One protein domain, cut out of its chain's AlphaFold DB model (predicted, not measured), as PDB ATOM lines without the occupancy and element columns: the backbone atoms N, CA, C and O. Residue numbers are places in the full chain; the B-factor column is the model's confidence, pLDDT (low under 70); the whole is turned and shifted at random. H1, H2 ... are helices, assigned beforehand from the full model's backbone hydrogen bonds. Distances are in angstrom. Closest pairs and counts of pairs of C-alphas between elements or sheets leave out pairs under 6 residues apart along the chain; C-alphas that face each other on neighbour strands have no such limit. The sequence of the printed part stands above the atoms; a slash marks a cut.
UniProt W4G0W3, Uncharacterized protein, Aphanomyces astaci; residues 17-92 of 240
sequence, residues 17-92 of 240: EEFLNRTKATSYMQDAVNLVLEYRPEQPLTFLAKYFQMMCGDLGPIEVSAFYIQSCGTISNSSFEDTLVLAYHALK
ATOM      1  N   GLU A  17      -9.774 -51.666  14.608       85.06
ATOM      2  CA  GLU A  17      -9.664 -50.398  13.872       85.06
ATOM      3  C   GLU A  17      -9.484 -49.190  14.807       85.06
ATOM      4  O   GLU A  17      -8.621 -48.340  14.580       85.06
ATOM      5  N   GLU A  18     -10.232 -49.133  15.912       85.62
ATOM      6  CA  GLU A  18     -10.076 -48.079  16.921       85.62
ATOM      7  C   GLU A  18      -8.736 -48.172  17.651       85.62
ATOM      8  O   GLU A  18      -8.131 -47.142  17.962       85.62
ATOM      9  N   PHE A  19      -8.257 -49.391  17.915       86.06
ATOM     10  CA  PHE A  19      -6.939 -49.622  18.493       86.06
ATOM     11  C   PHE A  19      -5.839 -49.087  17.572       86.06
ATOM     12  O   PHE A  19      -4.998 -48.302  18.017       86.06
ATOM     13  N   LEU A  20      -5.866 -49.451  16.286       85.25
ATOM     14  CA  LEU A  20      -4.879 -49.001  15.300       85.25
ATOM     15  C   LEU A  20      -4.897 -47.476  15.127       85.25
ATOM     16  O   LEU A  20      -3.838 -46.848  15.125       85.25
ATOM     17  N   ASN A  21      -6.084 -46.866  15.062       83.81
ATOM     18  CA  ASN A  21      -6.220 -45.413  14.946       83.81
ATOM     19  C   ASN A  21      -5.714 -44.675  16.193       83.81
ATOM     20  O   ASN A  21      -5.018 -43.667  16.072       83.81
ATOM     21  N   ARG A  22      -6.020 -45.167  17.402       84.69
ATOM     22  CA  ARG A  22      -5.571 -44.520  18.648       84.69
ATOM     23  C   ARG A  22      -4.076 -44.656  18.891       84.69
ATOM     24  O   ARG A  22      -3.469 -43.728  19.415       84.69
ATOM     25  N   THR A  23      -3.498 -45.798  18.545       83.75
ATOM     26  CA  THR A  23      -2.062 -46.061  18.731       83.75
ATOM     27  C   THR A  23      -1.205 -45.504  17.600       83.75
ATOM     28  O   THR A  23       0.012 -45.451  17.736       83.75
ATOM     29  N   LYS A  24      -1.823 -45.089  16.484       86.81
ATOM     30  CA  LYS A  24      -1.140 -44.727  15.232       86.81
ATOM     31  C   LYS A  24      -0.247 -45.847  14.688       86.81
ATOM     32  O   LYS A  24       0.649 -45.581  13.888       86.81
ATOM     33  N   ALA A  25      -0.506 -47.098  15.076       86.38
ATOM     34  CA  ALA A  25       0.295 -48.249  14.668       86.38
ATOM     35  C   ALA A  25       0.396 -48.363  13.140       86.38
ATOM     36  O   ALA A  25       1.475 -48.620  12.619       86.38
ATOM     37  N   THR A  26      -0.690 -48.071  12.415       87.94
ATOM     38  CA  THR A  26      -0.687 -48.041  10.944       87.94
ATOM     39  C   THR A  26       0.338 -47.052  10.388       87.94
ATOM     40  O   THR A  26       1.069 -47.400   9.467       87.94
ATOM     41  N   SER A  27       0.434 -45.844  10.952       90.12
ATOM     42  CA  SER A  27       1.392 -44.830  10.500       90.12
ATOM     43  C   SER A  27       2.832 -45.243  10.789       90.12
ATOM     44  O   SER A  27       3.676 -45.108   9.914       90.12
ATOM     45  N   TYR A  28       3.105 -45.805  11.973       90.25
ATOM     46  CA  TYR A  28       4.442 -46.312  12.303       90.25
ATOM     47  C   TYR A  28       4.846 -47.499  11.429       90.25
ATOM     48  O   TYR A  28       5.991 -47.586  11.010       90.25
ATOM     49  N   MET A  29       3.914 -48.402  11.107       91.44
ATOM     50  CA  MET A  29       4.187 -49.506  10.187       91.44
ATOM     51  C   MET A  29       4.437 -49.016   8.758       91.44
ATOM     52  O   MET A  29       5.335 -49.525   8.096       91.44
ATOM     53  N   GLN A  30       3.663 -48.039   8.279       93.06
ATOM     54  CA  GLN A  30       3.875 -47.434   6.961       93.06
ATOM     55  C   GLN A  30       5.239 -46.747   6.878       93.06
ATOM     56  O   GLN A  30       5.969 -46.981   5.920       93.06
ATOM     57  N   ASP A  31       5.595 -45.957   7.891       92.50
ATOM     58  CA  ASP A  31       6.898 -45.299   7.977       92.50
ATOM     59  C   ASP A  31       8.035 -46.329   8.014       92.50
ATOM     60  O   ASP A  31       8.937 -46.288   7.186       92.50
ATOM     61  N   ALA A  32       7.930 -47.346   8.874       93.00
ATOM     62  CA  ALA A  32       8.920 -48.412   8.972       93.00
ATOM     63  C   ALA A  32       9.136 -49.153   7.638       93.00
ATOM     64  O   ALA A  32      10.274 -49.416   7.250       93.00
ATOM     65  N   VAL A  33       8.058 -49.470   6.909       93.50
ATOM     66  CA  VAL A  33       8.148 -50.102   5.583       93.50
ATOM     67  C   VAL A  33       8.790 -49.156   4.569       93.50
ATOM     68  O   VAL A  33       9.655 -49.594   3.811       93.50
ATOM     69  N   ASN A  34       8.417 -47.875   4.568       92.06
ATOM     70  CA  ASN A  34       9.025 -46.882   3.684       92.06
ATOM     71  C   ASN A  34      10.534 -46.774   3.931       92.06
ATOM     72  O   ASN A  34      11.302 -46.862   2.977       92.06
ATOM     73  N   LEU A  35      10.963 -46.697   5.194       90.38
ATOM     74  CA  LEU A  35      12.379 -46.617   5.553       90.38
ATOM     75  C   LEU A  35      13.155 -47.877   5.151       90.38
ATOM     76  O   LEU A  35      14.274 -47.774   4.662       90.38
ATOM     77  N   VAL A  36      12.568 -49.074   5.276       90.69
ATOM     78  CA  VAL A  36      13.204 -50.308   4.778       90.69
ATOM     79  C   VAL A  36      13.390 -50.266   3.259       90.69
ATOM     80  O   VAL A  36      14.431 -50.688   2.756       90.69
ATOM     81  N   LEU A  37      12.399 -49.764   2.518       89.50
ATOM     82  CA  LEU A  37      12.469 -49.666   1.057       89.50
ATOM     83  C   LEU A  37      13.462 -48.595   0.587       89.50
ATOM     84  O   LEU A  37      14.134 -48.790  -0.431       89.50
ATOM     85  N   GLU A  38      13.542 -47.488   1.320       87.25
ATOM     86  CA  GLU A  38      14.408 -46.348   1.034       87.25
ATOM     87  C   GLU A  38      15.869 -46.643   1.392       87.25
ATOM     88  O   GLU A  38      16.767 -46.487   0.563       87.25
ATOM     89  N   TYR A  39      16.115 -47.123   2.610       84.94
ATOM     90  CA  TYR A  39      17.468 -47.332   3.120       84.94
ATOM     91  C   TYR A  39      18.066 -48.673   2.700       84.94
ATOM     92  O   TYR A  39      19.286 -48.784   2.611       84.94
ATOM     93  N   ARG A  40      17.221 -49.668   2.394       84.31
ATOM     94  CA  ARG A  40      17.616 -51.038   2.018       84.31
ATOM     95  C   ARG A  40      18.682 -51.622   2.959       84.31
ATOM     96  O   ARG A  40      19.754 -52.006   2.495       84.31
ATOM     97  N   PRO A  41      18.401 -51.686   4.272       84.50
ATOM     98  CA  PRO A  41      19.361 -52.204   5.238       84.50
ATOM     99  C   PRO A  41      19.694 -53.671   4.942       84.50
ATOM    100  O   PRO A  41      18.810 -54.453   4.588       84.50
ATOM    101  N   GLU A  42      20.947 -54.069   5.166       82.75
ATOM    102  CA  GLU A  42      21.394 -55.461   4.999       82.75
ATOM    103  C   GLU A  42      20.643 -56.434   5.917       82.75
ATOM    104  O   GLU A  42      20.386 -57.583   5.555       82.75
ATOM    105  N   GLN A  43      20.239 -55.957   7.100       87.31
ATOM    106  CA  GLN A  43      19.473 -56.714   8.088       87.31
ATOM    107  C   GLN A  43      18.122 -56.037   8.391       87.31
ATOM    108  O   GLN A  43      17.975 -55.380   9.428       87.31
ATOM    109  N   PRO A  44      17.093 -56.210   7.534       90.31
ATOM    110  CA  PRO A  44      15.813 -55.509   7.676       90.31
ATOM    111  C   PRO A  44      15.089 -55.763   9.001       90.31
ATOM    112  O   PRO A  44      14.475 -54.854   9.550       90.31
ATOM    113  N   LEU A  45      15.169 -56.979   9.552       93.06
ATOM    114  CA  LEU A  45      14.508 -57.309  10.821       93.06
ATOM    115  C   LEU A  45      15.185 -56.633  12.021       93.06
ATOM    116  O   LEU A  45      14.493 -56.105  12.890       93.06
ATOM    117  N   THR A  46      16.521 -56.601  12.044       90.75
ATOM    118  CA  THR A  46      17.297 -55.883  13.069       90.75
ATOM    119  C   THR A  46      17.014 -54.384  13.003       90.75
ATOM    120  O   THR A  46      16.795 -53.749  14.035       90.75
ATOM    121  N   PHE A  47      16.958 -53.829  11.788       91.44
ATOM    122  CA  PHE A  47      16.587 -52.435  11.552       91.44
ATOM    123  C   PHE A  47      15.195 -52.118  12.114       91.44
ATOM    124  O   PHE A  47      15.054 -51.182  12.896       91.44
ATOM    125  N   LEU A  48      14.179 -52.925  11.784       94.00
ATOM    126  CA  LEU A  48      12.809 -52.718  12.263       94.00
ATOM    127  C   LEU A  48      12.711 -52.804  13.789       94.00
ATOM    128  O   LEU A  48      12.031 -51.984  14.405       94.00
ATOM    129  N   ALA A  49      13.403 -53.762  14.412       92.88
ATOM    130  CA  ALA A  49      13.430 -53.885  15.866       92.88
ATOM    131  C   ALA A  49      13.995 -52.618  16.528       92.88
ATOM    132  O   ALA A  49      13.358 -52.063  17.425       92.88
ATOM    133  N   LYS A  50      15.138 -52.116  16.039       91.56
ATOM    134  CA  LYS A  50      15.741 -50.867  16.528       91.56
ATOM    135  C   LYS A  50      14.861 -49.647  16.255       91.56
ATOM    136  O   LYS A  50      14.722 -48.799  17.132       91.56
ATOM    137  N   TYR A  51      14.224 -49.572  15.086       93.44
ATOM    138  CA  TYR A  51      13.280 -48.501  14.762       93.44
ATOM    139  C   TYR A  51      12.131 -48.454  15.776       93.44
ATOM    140  O   TYR A  51      11.849 -47.402  16.341       93.44
ATOM    141  N   PHE A  52      11.493 -49.588  16.081       93.06
ATOM    142  CA  PHE A  52      10.401 -49.594  17.056       93.06
ATOM    143  C   PHE A  52      10.877 -49.280  18.480       93.06
ATOM    144  O   PHE A  52      10.181 -48.555  19.184       93.06
ATOM    145  N   GLN A  53      12.071 -49.729  18.883       92.56
ATOM    146  CA  GLN A  53      12.687 -49.324  20.158       92.56
ATOM    147  C   GLN A  53      12.899 -47.805  20.230       92.56
ATOM    148  O   GLN A  53      12.553 -47.175  21.228       92.56
ATOM    149  N   MET A  54      13.394 -47.193  19.148       91.56
ATOM    150  CA  MET A  54      13.530 -45.739  19.033       91.56
ATOM    151  C   MET A  54      12.177 -45.037  19.201       91.56
ATOM    152  O   MET A  54      12.071 -44.088  19.974       91.56
ATOM    153  N   MET A  55      11.132 -45.519  18.523       88.44
ATOM    154  CA  MET A  55       9.793 -44.920  18.596       88.44
ATOM    155  C   MET A  55       9.128 -45.093  19.968       88.44
ATOM    156  O   MET A  55       8.335 -44.240  20.369       88.44
ATOM    157  N   CYS A  56       9.467 -46.156  20.700       87.81
ATOM    158  CA  CYS A  56       9.048 -46.369  22.086       87.81
ATOM    159  C   CYS A  56       9.825 -45.508  23.097       87.81
ATOM    160  O   CYS A  56       9.400 -45.401  24.246       87.81
ATOM    161  N   GLY A  57      10.923 -44.866  22.681       86.50
ATOM    162  CA  GLY A  57      11.800 -44.102  23.569       86.50
ATOM    163  C   GLY A  57      12.760 -44.969  24.387       86.50
ATOM    164  O   GLY A  57      13.297 -44.494  25.385       86.50
ATOM    165  N   ASP A  58      12.982 -46.218  23.969       91.00
ATOM    166  CA  ASP A  58      13.876 -47.160  24.652       91.00
ATOM    167  C   ASP A  58      15.359 -46.891  24.343       91.00
ATOM    168  O   ASP A  58      16.235 -47.390  25.047       91.00
ATOM    169  N   LEU A  59      15.643 -46.109  23.294       91.50
ATOM    170  CA  LEU A  59      17.000 -45.749  22.880       91.50
ATOM    171  C   LEU A  59      17.400 -44.363  23.389       91.50
ATOM    172  O   LEU A  59      16.652 -43.388  23.272       91.50
ATOM    173  N   GLY A  60      18.628 -44.257  23.892       92.62
ATOM    174  CA  GLY A  60      19.238 -42.983  24.246       92.62
ATOM    175  C   GLY A  60      19.663 -42.162  23.016       92.62
ATOM    176  O   GLY A  60      19.811 -42.702  21.920       92.62
ATOM    177  N   PRO A  61      19.958 -40.857  23.178       93.44
ATOM    178  CA  PRO A  61      20.356 -39.969  22.076       93.44
ATOM    179  C   PRO A  61      21.516 -40.483  21.208       93.44
ATOM    180  O   PRO A  61      21.525 -40.292  19.994       93.44
ATOM    181  N   ILE A  62      22.493 -41.143  21.835       95.62
ATOM    182  CA  ILE A  62      23.672 -41.704  21.159       95.62
ATOM    183  C   ILE A  62      23.278 -42.893  20.283       95.62
ATOM    184  O   ILE A  62      23.702 -42.975  19.135       95.62
ATOM    185  N   GLU A  63      22.429 -43.781  20.798       94.31
ATOM    186  CA  GLU A  63      21.953 -44.962  20.075       94.31
ATOM    187  C   GLU A  63      21.039 -44.568  18.914       94.31
ATOM    188  O   GLU A  63      21.170 -45.115  17.823       94.31
ATOM    189  N   VAL A  64      20.174 -43.570  19.118       93.69
ATOM    190  CA  VAL A  64      19.340 -42.991  18.054       93.69
ATOM    191  C   VAL A  64      20.205 -42.384  16.949       93.69
ATOM    192  O   VAL A  64      19.977 -42.635  15.767       93.69
ATOM    193  N   SER A  65      21.237 -41.620  17.313       94.75
ATOM    194  CA  SER A  65      22.165 -41.054  16.333       94.75
ATOM    195  C   SER A  65      22.928 -42.131  15.565       94.75
ATOM    196  O   SER A  65      23.069 -42.023  14.349       94.75
ATOM    197  N   ALA A  66      23.418 -43.167  16.250       93.81
ATOM    198  CA  ALA A  66      24.098 -44.283  15.602       93.81
ATOM    199  C   ALA A  66      23.155 -45.045  14.668       93.81
ATOM    200  O   ALA A  66      23.550 -45.382  13.555       93.81
ATOM    201  N   PHE A  67      21.901 -45.251  15.080       92.12
ATOM    202  CA  PHE A  67      20.879 -45.882  14.256       92.12
ATOM    203  C   PHE A  67      20.684 -45.131  12.936       92.12
ATOM    204  O   PHE A  67      20.781 -45.762  11.889       92.12
ATOM    205  N   TYR A  68      20.488 -43.808  12.950       91.44
ATOM    206  CA  TYR A  68      20.327 -43.037  11.710       91.44
ATOM    207  C   TYR A  68      21.525 -43.171  10.763       91.44
ATOM    208  O   TYR A  68      21.332 -43.380   9.568       91.44
ATOM    209  N   ILE A  69      22.750 -43.119  11.296       91.44
ATOM    210  CA  ILE A  69      23.982 -43.246  10.502       91.44
ATOM    211  C   ILE A  69      24.102 -44.647   9.893       91.44
ATOM    212  O   ILE A  69      24.334 -44.784   8.698       91.44
ATOM    213  N   GLN A  70      23.908 -45.690  10.702       87.44
ATOM    214  CA  GLN A  70      24.051 -47.089  10.282       87.44
ATOM    215  C   GLN A  70      22.919 -47.558   9.361       87.44
ATOM    216  O   GLN A  70      23.058 -48.559   8.664       87.44
ATOM    217  N   SER A  71      21.784 -46.860   9.367       83.31
ATOM    218  CA  SER A  71      20.623 -47.230   8.557       83.31
ATOM    219  C   SER A  71      20.864 -47.012   7.067       83.31
ATOM    220  O   SER A  71      20.433 -47.825   6.256       83.31
ATOM    221  N   CYS A  72      21.588 -45.954   6.697       72.25
ATOM    222  CA  CYS A  72      22.015 -45.721   5.325       72.25
ATOM    223  C   CYS A  72      23.341 -46.451   5.096       72.25
ATOM    224  O   CYS A  72      24.403 -45.870   5.270       72.25
ATOM    225  N   GLY A  73      23.277 -47.730   4.713       64.94
ATOM    226  CA  GLY A  73      24.443 -48.623   4.642       64.94
ATOM    227  C   GLY A  73      25.630 -48.156   3.782       64.94
ATOM    228  O   GLY A  73      26.686 -48.764   3.856       64.94
ATOM    229  N   THR A  74      25.495 -47.088   2.981       69.94
ATOM    230  CA  THR A  74      26.626 -46.442   2.293       69.94
ATOM    231  C   THR A  74      26.432 -44.927   2.205       69.94
ATOM    232  O   THR A  74      25.308 -44.442   2.052       69.94
ATOM    233  N   ILE A  75      27.545 -44.183   2.174       72.44
ATOM    234  CA  ILE A  75      27.582 -42.728   1.908       72.44
ATOM    235  C   ILE A  75      26.956 -42.389   0.538       72.44
ATOM    236  O   ILE A  75      26.483 -41.279   0.307       72.44
ATOM    237  N   SER A  76      26.921 -43.357  -0.384       73.75
ATOM    238  CA  SER A  76      26.351 -43.195  -1.728       73.75
ATOM    239  C   SER A  76      24.817 -43.214  -1.760       73.75
ATOM    240  O   SER A  76      24.230 -42.967  -2.815       73.75
ATOM    241  N   ASN A  77      24.150 -43.523  -0.643       77.81
ATOM    242  CA  ASN A  77      22.695 -43.471  -0.565       77.81
ATOM    243  C   ASN A  77      22.215 -42.008  -0.620       77.81
ATOM    244  O   ASN A  77      22.702 -41.157   0.122       77.81
ATOM    245  N   SER A  78      21.231 -41.706  -1.474       79.81
ATOM    246  CA  SER A  78      20.689 -40.347  -1.638       79.81
ATOM    247  C   SER A  78      20.108 -39.752  -0.354       79.81
ATOM    248  O   SER A  78      20.077 -38.533  -0.222       79.81
ATOM    249  N   SER A  79      19.669 -40.598   0.576       82.38
ATOM    250  CA  SER A  79      19.060 -40.196   1.846       82.38
ATOM    251  C   SER A  79      20.078 -40.046   2.982       82.38
ATOM    252  O   SER A  79      19.699 -39.725   4.106       82.38
ATOM    253  N   PHE A  80      21.372 -40.267   2.713       86.25
ATOM    254  CA  PHE A  80      22.429 -40.217   3.727       86.25
ATOM    255  C   PHE A  80      22.558 -38.835   4.385       86.25
ATOM    256  O   PHE A  80      22.721 -38.732   5.595       86.25
ATOM    257  N   GLU A  81      22.436 -37.749   3.619       88.81
ATOM    258  CA  GLU A  81      22.497 -36.400   4.201       88.81
ATOM    259  C   GLU A  81      21.311 -36.122   5.134       88.81
ATOM    260  O   GLU A  81      21.491 -35.550   6.209       88.81
ATOM    261  N   ASP A  82      20.110 -36.573   4.770       89.19
ATOM    262  CA  ASP A  82      18.921 -36.382   5.602       89.19
ATOM    263  C   ASP A  82      19.040 -37.167   6.916       89.19
ATOM    264  O   ASP A  82      18.740 -36.640   7.992       89.19
ATOM    265  N   THR A  83      19.559 -38.399   6.870       90.00
ATOM    266  CA  THR A  83      19.801 -39.191   8.084       90.00
ATOM    267  C   THR A  83      20.934 -38.634   8.937       90.00
ATOM    268  O   THR A  83      20.817 -38.644  10.163       90.00
ATOM    269  N   LEU A  84      21.985 -38.061   8.344       92.56
ATOM    270  CA  LEU A  84      23.033 -37.359   9.091       92.56
ATOM    271  C   LEU A  84      22.500 -36.136   9.839       92.56
ATOM    272  O   LEU A  84      22.892 -35.891  10.985       92.56
ATOM    273  N   VAL A  85      21.594 -35.372   9.223       93.06
ATOM    274  CA  VAL A  85      20.925 -34.243   9.882       93.06
ATOM    275  C   VAL A  85      20.106 -34.737  11.076       93.06
ATOM    276  O   VAL A  85      20.222 -34.176  12.171       93.06
ATOM    277  N   LEU A  86      19.335 -35.818  10.913       92.44
ATOM    278  CA  LEU A  86      18.579 -36.438  12.008       92.44
ATOM    279  C   LEU A  86      19.499 -36.943  13.129       92.44
ATOM    280  O   LEU A  86      19.235 -36.672  14.303       92.44
ATOM    281  N   ALA A  87      20.610 -37.594  12.783       94.62
ATOM    282  CA  ALA A  87      21.612 -38.074  13.729       94.62
ATOM    283  C   ALA A  87      22.215 -36.927  14.557       94.62
ATOM    284  O   ALA A  87      22.254 -36.975  15.788       94.62
ATOM    285  N   TYR A  88      22.610 -35.841  13.890       95.06
ATOM    286  CA  TYR A  88      23.138 -34.651  14.551       95.06
ATOM    287  C   TYR A  88      22.115 -34.017  15.501       95.06
ATOM    288  O   TYR A  88      22.451 -33.628  16.622       95.06
ATOM    289  N   HIS A  89      20.855 -33.923  15.073       93.12
ATOM    290  CA  HIS A  89      19.783 -33.386  15.904       93.12
ATOM    291  C   HIS A  89      19.449 -34.278  17.098       93.12
ATOM    292  O   HIS A  89      19.171 -33.733  18.165       93.12
ATOM    293  N   ALA A  90      19.535 -35.603  16.960       93.12
ATOM    294  CA  ALA A  90      19.323 -36.533  18.065       93.12
ATOM    295  C   ALA A  90      20.309 -36.287  19.217       93.12
ATOM    296  O   ALA A  90      19.916 -36.306  20.381       93.12
ATOM    297  N   LEU A  91      21.575 -35.984  18.908       92.94
ATOM    298  CA  LEU A  91      22.594 -35.657  19.912       92.94
ATOM    299  C   LEU A  91      22.546 -34.215  20.418       92.94
ATOM    300  O   LEU A  91      23.092 -33.901  21.484       92.94
ATOM    301  N   LYS A  92      21.940 -33.305  19.656       90.06
ATOM    302  CA  LYS A  92      21.866 -31.900  20.036       90.06
ATOM    303  C   LYS A  92      20.854 -31.736  21.168       90.06
ATOM    304  O   LYS A  92      19.653 -31.908  20.980       90.06
TER     305      LYS A  92
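AT A GLANCE: This is residues 17 to 92 of the 240 residues of an uncharacterized protein of Aphanomyces astaci (UniProt W4G0W3). Three helices stand next to one another and run alternately opposite ways, H3, H4 and H5, with H4 between the other two and H4 and H5 forming a close hairpin; the longest helix, H2, slants past the first-residue end of H3 and reaches away as an arm, with the short H1 at its far end. Residues 18 to 25 stick out, of which 18 to 23 belong to H1, and the arm makes the length of the whole. The printed part has 76 residues with five named helices, H1 to H5 in chain order, and no named strand; the class is all helix. The whole is compact, with a radius of gyration of the C-alphas of 12.9 A, but elongated, spanning 41 by 26 by 19 A.

HOW THE PARTS SIT: H2, residues 25 to 39, touches H3, residues 44 to 56, with residues 32 to 36 alone; the closest C-alphas are those of Val 36 and Pro 44, 6.5 A apart. H2 and H3 run opposite ways at a steep tilt of 45 degrees. H1, residues 17 to 23, is close to H2 but not clearly touching, with the closest C-alphas, of Leu 20 and Thr 26, 6.1 A apart. H3 and H4, residues 61 to 71, only just touch, with 3 pairs of C-alphas within 8 A, the closest being Met 54 and Val 64 at 6.5 A; they form a helical hairpin at a shallow tilt of 28 degrees, opposite ways. H4 and H5, residues 80 to 91, touch with 21 pairs of C-alphas within 8 A, the closest being Ser 65 and Ala 87 at 4.0 A. They too form a helical hairpin, opposite ways at a shallow tilt of 10 degrees. H2 is close to H4 but not clearly touching: the closest C-alphas, of Tyr 39 and Ser 71, are 6.3 A apart. H5 is apart from H1, H2 and H3. In H1, H2, H3, H4 and H5 every O i to N i+4 pair is within hydrogen-bond range.

IN THESE COORDINATES: H2 measures 20.7 A from C-alpha 25 at (0.295, -48.249, 14.668) to C-alpha 39. H3 measures 18.4 A from Pro 44 to Cys 56, H5 16.8 A from Phe 80 to Leu 91, H4 15.3 A from Pro 61 to Ser 71, and H1 10.0 A from Glu 17 to Thr 23. H1 begins with C-alpha 17 at (-9.664, -50.398, 13.872), and H5 ends with C-alpha 91 at (22.594, -35.657, 19.912).

THE WHOLE: The two C-alphas farthest apart are those of Glu 18 and Ser 76, at 41.2 A. The printed part has no cut and no long link; H4 to H5 is a short link of 8 residues, and the other three are tight. The mean pLDDT of the printed part is 88.4, with residues 73 to 74 under 70.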